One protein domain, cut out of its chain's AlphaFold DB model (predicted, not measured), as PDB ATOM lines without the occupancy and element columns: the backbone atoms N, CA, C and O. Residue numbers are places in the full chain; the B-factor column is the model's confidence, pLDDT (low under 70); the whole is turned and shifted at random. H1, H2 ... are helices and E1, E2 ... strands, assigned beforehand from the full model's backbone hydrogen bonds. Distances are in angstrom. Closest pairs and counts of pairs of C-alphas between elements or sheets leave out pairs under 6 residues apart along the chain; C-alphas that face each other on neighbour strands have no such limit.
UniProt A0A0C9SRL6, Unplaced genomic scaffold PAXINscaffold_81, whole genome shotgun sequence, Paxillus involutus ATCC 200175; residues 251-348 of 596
ATOM      1  N   LEU A 251     165.596 169.347 199.515       95.94
ATOM      2  CA  LEU A 251     164.768 170.247 198.711       95.94
ATOM      3  C   LEU A 251     165.477 170.588 197.403       95.94
ATOM      4  O   LEU A 251     164.860 170.477 196.346       95.94
ATOM      5  N   ALA A 252     166.768 170.919 197.475       96.12
ATOM      6  CA  ALA A 252     167.620 171.101 196.306       96.12
ATOM      7  C   ALA A 252     167.664 169.838 195.439       96.12
ATOM      8  O   ALA A 252     167.284 169.894 194.273       96.12
ATOM      9  N   TRP A 253     168.006 168.684 196.028       95.56
ATOM     10  CA  TRP A 253     168.101 167.414 195.301       95.56
ATOM     11  C   TRP A 253     166.800 167.066 194.563       95.56
ATOM     12  O   TRP A 253     166.816 166.676 193.395       95.56
ATOM     13  N   ARG A 254     165.645 167.245 195.222       96.62
ATOM     14  CA  ARG A 254     164.346 167.003 194.584       96.62
ATOM     15  C   ARG A 254     164.039 168.047 193.508       96.62
ATOM     16  O   ARG A 254     163.441 167.700 192.491       96.62
ATOM     17  N   ALA A 255     164.427 169.305 193.707       97.56
ATOM     18  CA  ALA A 255     164.234 170.348 192.709       97.56
ATOM     19  C   ALA A 255     165.065 170.078 191.444       97.56
ATOM     20  O   ALA A 255     164.509 170.131 190.350       97.56
ATOM     21  N   GLU A 256     166.339 169.705 191.583       97.12
ATOM     22  CA  GLU A 256     167.224 169.268 190.490       97.12
ATOM     23  C   GLU A 256     166.649 168.055 189.747       97.12
ATOM     24  O   GLU A 256     166.570 168.050 188.519       97.12
ATOM     25  N   GLU A 257     166.169 167.043 190.480       95.06
ATOM     26  CA  GLU A 257     165.539 165.854 189.900       95.06
ATOM     27  C   GLU A 257     164.302 166.213 189.060       95.06
ATOM     28  O   GLU A 257     164.157 165.730 187.932       95.06
ATOM     29  N   VAL A 258     163.424 167.080 189.575       96.62
ATOM     30  CA  VAL A 258     162.238 167.564 188.852       96.62
ATOM     31  C   VAL A 258     162.643 168.419 187.651       96.62
ATOM     32  O   VAL A 258     162.068 168.236 186.577       96.62
ATOM     33  N   LEU A 259     163.633 169.304 187.799       96.94
ATOM     34  CA  LEU A 259     164.118 170.163 186.719       96.94
ATOM     35  C   LEU A 259     164.662 169.324 185.556       96.94
ATOM     36  O   LEU A 259     164.143 169.424 184.444       96.94
ATOM     37  N   ARG A 260     165.605 168.422 185.842       94.88
ATOM     38  CA  ARG A 260     166.216 167.488 184.883       94.88
ATOM     39  C   ARG A 260     165.191 166.572 184.207       94.88
ATOM     40  O   ARG A 260     165.311 166.282 183.022       94.88
ATOM     41  N   THR A 261     164.182 166.102 184.942       94.12
ATOM     42  CA  THR A 261     163.135 165.217 184.389       94.12
ATOM     43  C   THR A 261     162.146 165.969 183.489       94.12
ATOM     44  O   THR A 261     161.483 165.353 182.657       94.12
ATOM     45  N   CYS A 262     162.030 167.294 183.633       94.94
ATOM     46  CA  CYS A 262     161.116 168.110 182.832       94.94
ATOM     47  C   CYS A 262     161.754 168.739 181.580       94.94
ATOM     48  O   CYS A 262     161.001 169.253 180.753       94.94
ATOM     49  N   THR A 263     163.081 168.653 181.416       93.25
ATOM     50  CA  THR A 263     163.822 169.003 180.190       93.25
ATOM     51  C   THR A 263     163.158 168.402 178.933       93.25
ATOM     52  O   THR A 263     162.724 167.247 178.972       93.25
ATOM     53  N   PRO A 264     163.083 169.123 177.795       93.94
ATOM     54  CA  PRO A 264     163.631 170.458 177.531       93.94
ATOM     55  C   PRO A 264     162.781 171.610 178.081       93.94
ATOM     56  O   PRO A 264     161.585 171.466 178.338       93.94
ATOM     57  N   TYR A 265     163.419 172.770 178.185       93.94
ATOM     58  CA  TYR A 265     162.869 174.078 178.536       93.94
ATOM     59  C   TYR A 265     162.787 175.005 177.309       93.94
ATOM     60  O   TYR A 265     163.290 174.665 176.237       93.94
ATOM     61  N   PRO A 266     162.133 176.177 177.419       92.31
ATOM     62  CA  PRO A 266     162.166 177.169 176.352       92.31
ATOM     63  C   PRO A 266     163.599 177.636 176.041       92.31
ATOM     64  O   PRO A 266     164.430 177.751 176.943       92.31
ATOM     65  N   GLU A 267     163.869 177.932 174.766       90.12
ATOM     66  CA  GLU A 267     165.209 178.222 174.223       90.12
ATOM     67  C   GLU A 267     166.238 177.070 174.346       90.12
ATOM     68  O   GLU A 267     167.438 177.311 174.215       90.12
ATOM     69  N   ASP A 268     165.810 175.827 174.598       91.50
ATOM     70  CA  ASP A 268     166.685 174.651 174.489       91.50
ATOM     71  C   ASP A 268     166.687 174.087 173.058       91.50
ATOM     72  O   ASP A 268     165.633 173.769 172.498       91.50
ATOM     73  N   ASP A 269     167.879 173.869 172.498       88.25
ATOM     74  CA  ASP A 269     168.058 173.103 171.262       88.25
ATOM     75  C   ASP A 269     168.107 171.600 171.571       88.25
ATOM     76  O   ASP A 269     169.140 171.057 171.960       88.25
ATOM     77  N   VAL A 270     166.981 170.915 171.359       87.50
ATOM     78  CA  VAL A 270     166.825 169.468 171.591       87.50
ATOM     79  C   VAL A 270     167.764 168.583 170.762       87.50
ATOM     80  O   VAL A 270     167.856 167.387 171.040       87.50
ATOM     81  N   HIS A 271     168.446 169.128 169.750       86.88
ATOM     82  CA  HIS A 271     169.437 168.397 168.960       86.88
ATOM     83  C   HIS A 271     170.840 168.426 169.582       86.88
ATOM     84  O   HIS A 271     171.686 167.613 169.200       86.88
ATOM     85  N   ARG A 272     171.096 169.296 170.568       84.56
ATOM     86  CA  ARG A 272     172.321 169.244 171.372       84.56
ATOM     87  C   ARG A 272     172.160 168.243 172.515       84.56
ATOM     88  O   ARG A 272     171.286 168.379 173.364       84.56
ATOM     89  N   GLY A 273     173.040 167.242 172.562       77.75
ATOM     90  CA  GLY A 273     172.989 166.188 173.583       77.75
ATOM     91  C   GLY A 273     173.224 166.676 175.018       77.75
ATOM     92  O   GLY A 273     172.726 166.055 175.954       77.75
ATOM     93  N   ASP A 274     173.925 167.800 175.193       84.88
ATOM     94  CA  ASP A 274     174.195 168.409 176.502       84.88
ATOM     95  C   ASP A 274     172.931 168.954 177.191       84.88
ATOM     96  O   ASP A 274     172.878 169.023 178.413       84.88
ATOM     97  N   VAL A 275     171.862 169.273 176.451       86.50
ATOM     98  CA  VAL A 275     170.590 169.776 177.019       86.50
ATOM     99  C   VAL A 275     169.999 168.831 178.071       86.50
ATOM    100  O   VAL A 275     169.315 169.295 178.989       86.50
ATOM    101  N   PHE A 276     170.294 167.532 177.952       88.44
ATOM    102  CA  PHE A 276     169.855 166.450 178.836       88.44
ATOM    103  C   PHE A 276     170.921 166.005 179.855       88.44
ATOM    104  O   PHE A 276     170.739 164.967 180.499       88.44
ATOM    105  N   ASP A 277     172.013 166.761 180.011       86.31
ATOM    106  CA  ASP A 277     173.046 166.479 181.007       86.31
ATOM    107  C   ASP A 277     172.440 166.418 182.422       86.31
ATOM    108  O   ASP A 277     171.550 167.187 182.802       86.31
ATOM    109  N   ARG A 278     172.923 165.457 183.214       84.81
ATOM    110  CA  ARG A 278     172.522 165.273 184.607       84.81
ATOM    111  C   ARG A 278     173.009 166.409 185.501       84.81
ATOM    112  O   ARG A 278     172.345 166.673 186.499       84.81
ATOM    113  N   GLU A 279     174.105 167.069 185.133       87.81
ATOM    114  CA  GLU A 279     174.753 168.132 185.915       87.81
ATOM    115  C   GLU A 279     174.322 169.550 185.496       87.81
ATOM    116  O   GLU A 279     174.772 170.540 186.072       87.81
ATOM    117  N   ARG A 280     173.403 169.671 184.523       93.31
ATOM    118  CA  ARG A 280     172.931 170.961 183.993       93.31
ATOM    119  C   ARG A 280     172.345 171.894 185.058       93.31
ATOM    120  O   ARG A 280     172.565 173.104 185.013       93.31
ATOM    121  N   PHE A 281     171.556 171.346 185.978       96.00
ATOM    122  CA  PHE A 281     170.880 172.117 187.017       96.00
ATOM    123  C   PHE A 281     171.579 171.933 188.355       96.00
ATOM    124  O   PHE A 281     171.704 170.810 188.834       96.00
ATOM    125  N   SER A 282     171.942 173.049 188.985       95.12
ATOM    126  CA  SER A 282     172.350 173.085 190.386       95.12
ATOM    127  C   SER A 282     171.389 173.976 191.161       95.12
ATOM    128  O   SER A 282     171.166 175.133 190.794       95.12
ATOM    129  N   VAL A 283     170.808 173.439 192.231       96.44
ATOM    130  CA  VAL A 283     169.914 174.172 193.127       96.44
ATOM    131  C   VAL A 283     170.581 174.284 194.490       96.44
ATOM    132  O   VAL A 283     170.989 173.289 195.076       96.44
ATOM    133  N   TYR A 284     170.704 175.497 195.023       94.38
ATOM    134  CA  TYR A 284     171.366 175.704 196.312       94.38
ATOM    135  C   TYR A 284     170.747 176.850 197.109       94.38
ATOM    136  O   TYR A 284     170.239 177.831 196.567       94.38
ATOM    137  N   HIS A 285     170.761 176.688 198.427       91.38
ATOM    138  CA  HIS A 285     170.192 177.627 199.387       91.38
ATOM    139  C   HIS A 285     171.092 178.864 199.528       91.38
ATOM    140  O   HIS A 285     172.289 178.725 199.788       91.38
ATOM    141  N   VAL A 286     170.531 180.071 199.391       90.81
ATOM    142  CA  VAL A 286     171.295 181.340 199.438       90.81
ATOM    143  C   VAL A 286     170.892 182.261 200.585       90.81
ATOM    144  O   VAL A 286     171.721 183.017 201.090       90.81
ATOM    145  N   SER A 287     169.643 182.184 201.038       88.62
ATOM    146  CA  SER A 287     169.117 182.938 202.178       88.62
ATOM    147  C   SER A 287     168.115 182.067 202.933       88.62
ATOM    148  O   SER A 287     167.639 181.079 202.388       88.62
ATOM    149  N   ILE A 288     167.771 182.429 204.174       84.50
ATOM    150  CA  ILE A 288     166.829 181.665 205.020       84.50
ATOM    151  C   ILE A 288     165.466 181.379 204.357       84.50
ATOM    152  O   ILE A 288     164.790 180.427 204.742       84.50
ATOM    153  N   ASP A 289     165.084 182.175 203.355       92.69
ATOM    154  CA  ASP A 289     163.806 182.082 202.652       92.69
ATOM    155  C   ASP A 289     163.938 181.708 201.163       92.69
ATOM    156  O   ASP A 289     162.906 181.509 200.514       92.69
ATOM    157  N   GLU A 290     165.149 181.582 200.596       95.44
ATOM    158  CA  GLU A 290     165.354 181.450 199.139       95.44
ATOM    159  C   GLU A 290     166.473 180.485 198.708       95.44
ATOM    160  O   GLU A 290     167.580 180.447 199.257       95.44
ATOM    161  N   TYR A 291     166.183 179.765 197.622       97.38
ATOM    162  CA  TYR A 291     167.127 178.991 196.819       97.38
ATOM    163  C   TYR A 291     167.389 179.684 195.479       97.38
ATOM    164  O   TYR A 291     166.509 180.350 194.931       97.38
ATOM    165  N   VAL A 292     168.566 179.445 194.910       97.44
ATOM    166  CA  VAL A 292     168.888 179.720 193.506       97.44
ATOM    167  C   VAL A 292     168.743 178.439 192.691       97.44
ATOM    168  O   VAL A 292     169.241 177.393 193.096       97.44
ATOM    169  N   ILE A 293     168.103 178.543 191.527       97.94
ATOM    170  CA  ILE A 293     168.220 177.599 190.414       97.94
ATOM    171  C   ILE A 293     169.266 178.170 189.453       97.94
ATOM    172  O   ILE A 293     169.020 179.202 188.821       97.94
ATOM    173  N   ASN A 294     170.408 177.497 189.346       96.31
ATOM    174  CA  ASN A 294     171.431 177.754 188.341       96.31
ATOM    175  C   ASN A 294     171.300 176.712 187.218       96.31
ATOM    176  O   ASN A 294     171.243 175.512 187.491       96.31
ATOM    177  N   ASP A 295     171.249 177.173 185.972       95.50
ATOM    178  CA  ASP A 295     171.196 176.349 184.761       95.50
ATOM    179  C   ASP A 295     172.478 176.623 183.976       95.50
ATOM    180  O   ASP A 295     172.651 177.725 183.460       95.50
ATOM    181  N   SER A 296     173.388 175.648 183.896       92.06
ATOM    182  CA  SER A 296     174.710 175.832 183.276       92.06
ATOM    183  C   SER A 296     174.653 176.145 181.775       92.06
ATOM    184  O   SER A 296     175.655 176.564 181.195       92.06
ATOM    185  N   HIS A 297     173.485 175.985 181.143       89.88
ATOM    186  CA  HIS A 297     173.245 176.347 179.746       89.88
ATOM    187  C   HIS A 297     172.834 177.817 179.567       89.88
ATOM    188  O   HIS A 297     172.682 178.272 178.430       89.88
ATOM    189  N   LYS A 298     172.634 178.559 180.662       88.19
ATOM    190  CA  LYS A 298     172.282 179.984 180.681       88.19
ATOM    191  C   LYS A 298     173.380 180.788 181.411       88.19
ATOM    192  O   LYS A 298     174.134 180.217 182.198       88.19
ATOM    193  N   PRO A 299     173.508 182.107 181.169       85.44
ATOM    194  CA  PRO A 299     174.418 182.961 181.937       85.44
ATOM    195  C   PRO A 299     174.105 182.927 183.441       85.44
ATOM    196  O   PRO A 299     172.947 182.800 183.835       85.44
ATOM    197  N   PHE A 300     175.113 183.092 184.298       79.88
ATOM    198  CA  PHE A 300     174.922 183.014 185.752       79.88
ATOM    199  C   PHE A 300     173.981 184.112 186.280       79.88
ATOM    200  O   PHE A 300     173.179 183.873 187.185       79.88
ATOM    201  N   GLU A 301     174.014 185.294 185.663       84.81
ATOM    202  CA  GLU A 301     173.118 186.429 185.911       84.81
ATOM    203  C   GLU A 301     171.644 186.105 185.607       84.81
ATOM    204  O   GLU A 301     170.735 186.807 186.055       84.81
ATOM    205  N   GLU A 302     171.391 185.029 184.857       88.31
ATOM    206  CA  GLU A 302     170.060 184.533 184.535       88.31
ATOM    207  C   GLU A 302     169.520 183.495 185.537       88.31
ATOM    208  O   GLU A 302     168.373 183.058 185.393       88.31
ATOM    209  N   SER A 303     170.272 183.184 186.597       93.31
ATOM    210  CA  SER A 303     169.818 182.374 187.735       93.31
ATOM    211  C   SER A 303     168.429 182.789 188.249       93.31
ATOM    212  O   SER A 303     168.085 183.974 188.306       93.31
ATOM    213  N   VAL A 304     167.612 181.808 188.647       96.56
ATOM    214  CA  VAL A 304     166.219 182.027 189.077       96.56
ATOM    215  C   VAL A 304     166.072 181.776 190.575       96.56
ATOM    216  O   VAL A 304     166.313 180.670 191.051       96.56
ATOM    217  N   LEU A 305     165.615 182.788 191.319       96.75
ATOM    218  CA  LEU A 305     165.293 182.655 192.742       96.75
ATOM    219  C   LEU A 305     163.955 181.931 192.944       96.75
ATOM    220  O   LEU A 305     162.946 182.259 192.309       96.75
ATOM    221  N   VAL A 306     163.930 180.961 193.860       97.56
ATOM    222  CA  VAL A 306     162.730 180.217 194.262       97.56
ATOM    223  C   VAL A 306     162.597 180.190 195.794       97.56
ATOM    224  O   VAL A 306     163.524 179.766 196.485       97.56
ATOM    225  N   PRO A 307     161.452 180.616 196.366       97.50
ATOM    226  CA  PRO A 307     161.277 180.616 197.816       97.50
ATOM    227  C   PRO A 307     161.288 179.210 198.440       97.50
ATOM    228  O   PRO A 307     160.641 178.293 197.928       97.50
ATOM    229  N   VAL A 308     161.909 179.063 199.615       94.88
ATOM    230  CA  VAL A 308     161.949 177.828 200.430       94.88
ATOM    231  C   VAL A 308     160.536 177.283 200.672       94.88
ATOM    232  O   VAL A 308     160.270 176.101 200.462       94.88
ATOM    233  N   LYS A 309     159.585 178.164 201.019       95.44
ATOM    234  CA  LYS A 309     158.160 177.822 201.207       95.44
ATOM    235  C   LYS A 309     157.493 177.218 199.963       95.44
ATOM    236  O   LYS A 309     156.523 176.478 200.099       95.44
ATOM    237  N   SER A 310     157.994 177.528 198.766       97.12
ATOM    238  CA  SER A 310     157.513 176.938 197.515       97.12
ATOM    239  C   SER A 310     158.082 175.534 197.332       97.12
ATOM    240  O   SER A 310     157.321 174.625 197.028       97.12
ATOM    241  N   LEU A 311     159.377 175.315 197.594       96.00
ATOM    242  CA  LEU A 311     159.978 173.973 197.528       96.00
ATOM    243  C   LEU A 311     159.433 173.010 198.600       96.00
ATOM    244  O   LEU A 311     159.349 171.810 198.354       96.00
ATOM    245  N   LEU A 312     159.009 173.532 199.757       92.50
ATOM    246  CA  LEU A 312     158.305 172.775 200.801       92.50
ATOM    247  C   LEU A 312     156.850 172.418 200.442       92.50
ATOM    248  O   LEU A 312     156.265 171.534 201.069       92.50
ATOM    249  N   ASN A 313     156.236 173.097 199.470       94.50
ATOM    250  CA  ASN A 313     154.859 172.819 199.070       94.50
ATOM    251  C   ASN A 313     154.813 171.583 198.155       94.50
ATOM    252  O   ASN A 313     155.311 171.609 197.030       94.50
ATOM    253  N   ARG A 314     154.143 170.521 198.621       94.44
ATOM    254  CA  ARG A 314     154.028 169.230 197.922       94.44
ATOM    255  C   ARG A 314     153.435 169.342 196.515       94.44
ATOM    256  O   ARG A 314     153.799 168.524 195.677       94.44
ATOM    257  N   ASP A 315     152.593 170.344 196.248       95.81
ATOM    258  CA  ASP A 315     151.936 170.565 194.949       95.81
ATOM    259  C   ASP A 315     152.695 171.541 194.031       95.81
ATOM    260  O   ASP A 315     152.349 171.705 192.857       95.81
ATOM    261  N   PHE A 316     153.735 172.211 194.534       97.25
ATOM    262  CA  PHE A 316     154.518 173.154 193.742       97.25
ATOM    263  C   PHE A 316     155.320 172.425 192.659       97.25
ATOM    264  O   PHE A 316     155.972 171.418 192.918       97.25
ATOM    265  N   CYS A 317     155.308 172.952 191.434       96.88
ATOM    266  CA  CYS A 317     156.099 172.426 190.325       96.88
ATOM    267  C   CYS A 317     157.214 173.417 189.977       96.88
ATOM    268  O   CYS A 317     156.982 174.403 189.270       96.88
ATOM    269  N   VAL A 318     158.425 173.136 190.468       97.81
ATOM    270  CA  VAL A 318     159.609 173.978 190.241       97.81
ATOM    271  C   VAL A 318     159.941 174.127 188.752       97.81
ATOM    272  O   VAL A 318     160.269 175.226 188.318       97.81
ATOM    273  N   ALA A 319     159.729 173.084 187.941       97.44
ATOM    274  CA  ALA A 319     159.904 173.150 186.490       97.44
ATOM    275  C   ALA A 319     158.956 174.167 185.829       97.44
ATOM    276  O   ALA A 319     159.402 175.022 185.071       97.44
ATOM    277  N   ASN A 320     157.659 174.163 186.163       97.00
ATOM    278  CA  ASN A 320     156.710 175.144 185.612       97.00
ATOM    279  C   ASN A 320     157.004 176.574 186.092       97.00
ATOM    280  O   ASN A 320     156.743 177.537 185.364       97.00
ATOM    281  N   TYR A 321     157.530 176.722 187.312       97.25
ATOM    282  CA  TYR A 321     157.990 178.003 187.842       97.25
ATOM    283  C   TYR A 321     159.226 178.509 187.081       97.25
ATOM    284  O   TYR A 321     159.234 179.659 186.638       97.25
ATOM    285  N   TYR A 322     160.215 177.647 186.836       97.19
ATOM    286  CA  TYR A 322     161.400 177.956 186.033       97.19
ATOM    287  C   TYR A 322     161.026 178.325 184.587       97.19
ATOM    288  O   TYR A 322     161.312 179.437 184.146       97.19
ATOM    289  N   THR A 323     160.231 177.489 183.903       96.31
ATOM    290  CA  THR A 323     159.646 177.773 182.577       96.31
ATOM    291  C   THR A 323     158.909 179.113 182.531       96.31
ATOM    292  O   THR A 323     158.966 179.819 181.526       96.31
ATOM    293  N   SER A 324     158.209 179.495 183.605       95.50
ATOM    294  CA  SER A 324     157.510 180.785 183.667       95.50
ATOM    295  C   SER A 324     158.469 181.972 183.769       95.50
ATOM    296  O   SER A 324     158.208 182.989 183.132       95.50
ATOM    297  N   ASN A 325     159.570 181.838 184.516       95.38
ATOM    298  CA  ASN A 325     160.611 182.864 184.607       95.38
ATOM    299  C   ASN A 325     161.335 183.040 183.264       95.38
ATOM    300  O   ASN A 325     161.439 184.168 182.783       95.38
ATOM    301  N   LEU A 326     161.733 181.940 182.610       94.06
ATOM    302  CA  LEU A 326     162.313 181.977 181.259       94.06
ATOM    303  C   LEU A 326     161.354 182.624 180.250       94.06
ATOM    304  O   LEU A 326     161.752 183.500 179.486       94.06
ATOM    305  N   ALA A 327     160.068 182.255 180.287       93.75
ATOM    306  CA  ALA A 327     159.078 182.824 179.381       93.75
ATOM    307  C   ALA A 327     158.877 184.334 179.582       93.75
ATOM    308  O   ALA A 327     158.717 185.062 178.606       93.75
ATOM    309  N   THR A 328     158.919 184.821 180.827       93.69
ATOM    310  CA  THR A 328     158.896 186.261 181.112       93.69
ATOM    311  C   THR A 328     160.174 186.959 180.642       93.69
ATOM    312  O   THR A 328     160.072 188.048 180.085       93.69
ATOM    313  N   ARG A 329     161.358 186.349 180.817       92.44
ATOM    314  CA  ARG A 329     162.641 186.954 180.419       92.44
ATOM    315  C   ARG A 329     162.804 187.062 178.900       92.44
ATOM    316  O   ARG A 329     163.184 188.124 178.420       92.44
ATOM    317  N   TYR A 330     162.484 186.009 178.148       92.50
ATOM    318  CA  TYR A 330     162.644 185.983 176.685       92.50
ATOM    319  C   TYR A 330     161.379 186.404 175.907       92.50
ATOM    320  O   TYR A 330     161.322 186.262 174.690       92.50
ATOM    321  N   GLY A 331     160.339 186.913 176.581       93.50
ATOM    322  CA  GLY A 331     159.113 187.400 175.923       93.50
ATOM    323  C   GLY A 331     158.247 186.307 175.277       93.50
ATOM    324  O   GLY A 331     157.476 186.578 174.356       93.50
ATOM    325  N   ILE A 332     158.359 185.065 175.750       93.50
ATOM    326  CA  ILE A 332     157.724 183.888 175.147       93.50
ATOM    327  C   ILE A 332     156.215 183.911 175.394       93.50
ATOM    328  O   ILE A 332     155.737 184.096 176.518       93.50
ATOM    329  N   SER A 333     155.444 183.682 174.327       93.88
ATOM    330  CA  SER A 333     153.985 183.779 174.387       93.88
ATOM    331  C   SER A 333     153.366 182.794 175.387       93.88
ATOM    332  O   SER A 333     153.879 181.701 175.651       93.88
ATOM    333  N   ARG A 334     152.188 183.156 175.915       89.69
ATOM    334  CA  ARG A 334     151.443 182.301 176.848       89.69
ATOM    335  C   ARG A 334     151.108 180.929 176.250       89.69
ATOM    336  O   ARG A 334     151.097 179.957 176.995       89.69
ATOM    337  N   THR A 335     150.847 180.845 174.947       91.81
ATOM    338  CA  THR A 335     150.565 179.577 174.256       91.81
ATOM    339  C   THR A 335     151.824 178.726 174.126       91.81
ATOM    340  O   THR A 335     151.785 177.525 174.380       91.81
ATOM    341  N   GLU A 336     152.951 179.355 173.788       91.00
ATOM    342  CA  GLU A 336     154.223 178.672 173.555       91.00
ATOM    343  C   GLU A 336     154.774 178.055 174.846       91.00
ATOM    344  O   GLU A 336     155.082 176.863 174.883       91.00
ATOM    345  N   LYS A 337     154.778 178.812 175.955       91.62
ATOM    346  CA  LYS A 337     155.302 178.308 177.235       91.62
ATOM    347  C   LYS A 337     154.560 177.072 177.759       91.62
ATOM    348  O   LYS A 337     155.175 176.239 178.415       91.62
ATOM    349  N   TYR A 338     153.263 176.914 177.464       92.62
ATOM    350  CA  TYR A 338     152.489 175.757 177.934       92.62
ATOM    351  C   TYR A 338     152.929 174.426 177.298       92.62
ATOM    352  O   TYR A 338     152.698 173.385 177.910       92.62
ATOM    353  N   LYS A 339     153.628 174.432 176.151       93.19
ATOM    354  CA  LYS A 339     154.230 173.218 175.555       93.19
ATOM    355  C   LYS A 339     155.265 172.562 176.485       93.19
ATOM    356  O   LYS A 339     155.411 171.339 176.517       93.19
ATOM    357  N   TYR A 340     155.944 173.383 177.283       92.00
ATOM    358  CA  TYR A 340     156.997 172.989 178.218       92.00
ATOM    359  C   TYR A 340     156.475 172.683 179.627       92.00
ATOM    360  O   TYR A 340     157.240 172.261 180.489       92.00
ATOM    361  N   TYR A 341     155.179 172.880 179.899       92.06
ATOM    362  CA  TYR A 341     154.643 172.597 181.229       92.06
ATOM    363  C   TYR A 341     154.576 171.083 181.470       92.06
ATOM    364  O   TYR A 341     154.232 170.293 180.584       92.06
ATOM    365  N   ARG A 342     154.888 170.674 182.699       91.06
ATOM    366  CA  ARG A 342     154.839 169.285 183.176       91.06
ATOM    367  C   ARG A 342     154.051 169.216 184.482       91.06
ATOM    368  O   ARG A 342     153.854 170.219 185.161       91.06
ATOM    369  N   ARG A 343     153.556 168.031 184.841       89.44
ATOM    370  CA  ARG A 343     152.810 167.798 186.095       89.44
ATOM    371  C   ARG A 343     153.626 166.965 187.083       89.44
ATOM    372  O   ARG A 343     153.120 166.004 187.646       89.44
ATOM    373  N   ILE A 344     154.896 167.331 187.263       94.62
ATOM    374  CA  ILE A 344     155.792 166.710 188.243       94.62
ATOM    375  C   ILE A 344     155.998 167.714 189.385       94.62
ATOM    376  O   ILE A 344     156.728 168.690 189.205       94.62
ATOM    377  N   PRO A 345     155.317 167.547 190.529       96.25
ATOM    378  CA  PRO A 345     155.465 168.447 191.660       96.25
ATOM    379  C   PRO A 345     156.608 167.998 192.591       96.25
ATOM    380  O   PRO A 345     157.130 166.879 192.483       96.25
ATOM    381  N   MET A 346     156.970 168.864 193.540       95.75
ATOM    382  CA  MET A 346     157.972 168.577 194.572       95.75
ATOM    383  C   MET A 346     157.612 167.326 195.381       95.75
ATOM    384  O   MET A 346     158.495 166.512 195.653       95.75
ATOM    385  N   SER A 347     156.322 167.107 195.671       92.94
ATOM    386  CA  SER A 347     155.827 166.003 196.502       92.94
ATOM    387  C   SER A 347     156.498 165.995 197.890       92.94
ATOM    388  O   SER A 347     156.901 167.040 198.400       92.94
ATOM    389  N   ASN A 348     156.600 164.836 198.541       92.12
ATOM    390  CA  ASN A 348     157.362 164.667 199.779       92.12
ATOM    391  C   ASN A 348     158.875 164.617 199.487       92.12
ATOM    392  O   ASN A 348     159.480 163.550 199.541       92.12
TER     393      ASN A 348
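This is residues 251 to 348 of the 596 residues of an uncharacterized protein of Paxillus involutus ATCC 200175 (UniProt A0A0C9SRL6). A small three-stranded antiparallel sheet has helix H1 packed over E1, and helix H4, near E3, meets H1 at a steep angle. H5 folds back on H4 away from the sheet, while the short H2 lies off the sheet, farthest of the helices and strands from the middle. The printed part has 98 residues, with named elements in the order H1 H2 E1 E2 E3 H3 H4 H5, and the sheet order is E1 - E2 - E3. The class is mixed, helices and strands; the whole is compact, with a radius of gyration of the C-alphas of 12.7 A and spans of 36 by 26 by 23 A.

H1, residues 251 to 262, is on the sheet of E1, residues 281 to 287, E2, residues 290 to 295, and E3, residues 304 to 307. Its height over the sheet is 8.2 A, and it lies over E1, only just slantwise to the strands at 33 degrees on the local plane; the closest C-alphas, of Ala 252 and Val 283, are 5.0 A apart. H2, residues 273 to 276, is not on the sheet; it is close to H1 but not clearly touching, with the C-alphas of Arg 260 and Phe 276 7.1 A apart. The strands form a meander, each the antiparallel neighbour of the one before. In the hairpin E1 and E2, N 284 and O 292 are within hydrogen-bond range at 3.1 A; in the hairpin E2 and E3, N 293 and O 304 are at 2.8 A. H3, residues 308 to 311, only grazes the sheet. H4, residues 318 to 329, is on the sheet, and with H1 it makes two layers, helices on one face of a sheet. H4 touches H1 with residues 318 to 319 alone, Leu 259 and Ala 319 having the closest C-alphas, 5.2 A apart; the steep tilt of 69.6 degrees, the same way, is only just short of about perpendicular. H5, residues 334 to 340, touches H4 as a helical hairpin, opposite ways at a steep tilt of 40 degrees, with the C-alphas of Ala 327 and Lys 337 closest at 6.3 A. In H1 and H4 every O i to N i+4 pair is within hydrogen-bond range; H5 has 0 of 3, but 3 of 4 O i to N i+3 pairs, and H2 and H3 are too short for an O i to N i+4 pair.

H1 begins at C-alpha 251 at (164.768, 170.247, 198.711) and is 16.4 A long. E1 measures 18.7 A, E2 16.3 A and E3 10.1 A. H4 is 16.6 A long, and H5, 10.9 A long, ends at C-alpha 340 at (156.997, 172.989, 178.218).

The two C-alphas farthest apart, of His 271 and Ile 288, are 38.5 A apart. The printed part has no cut and no long link. Its mean pLDDT is 92.9, and no printed residue is under 70.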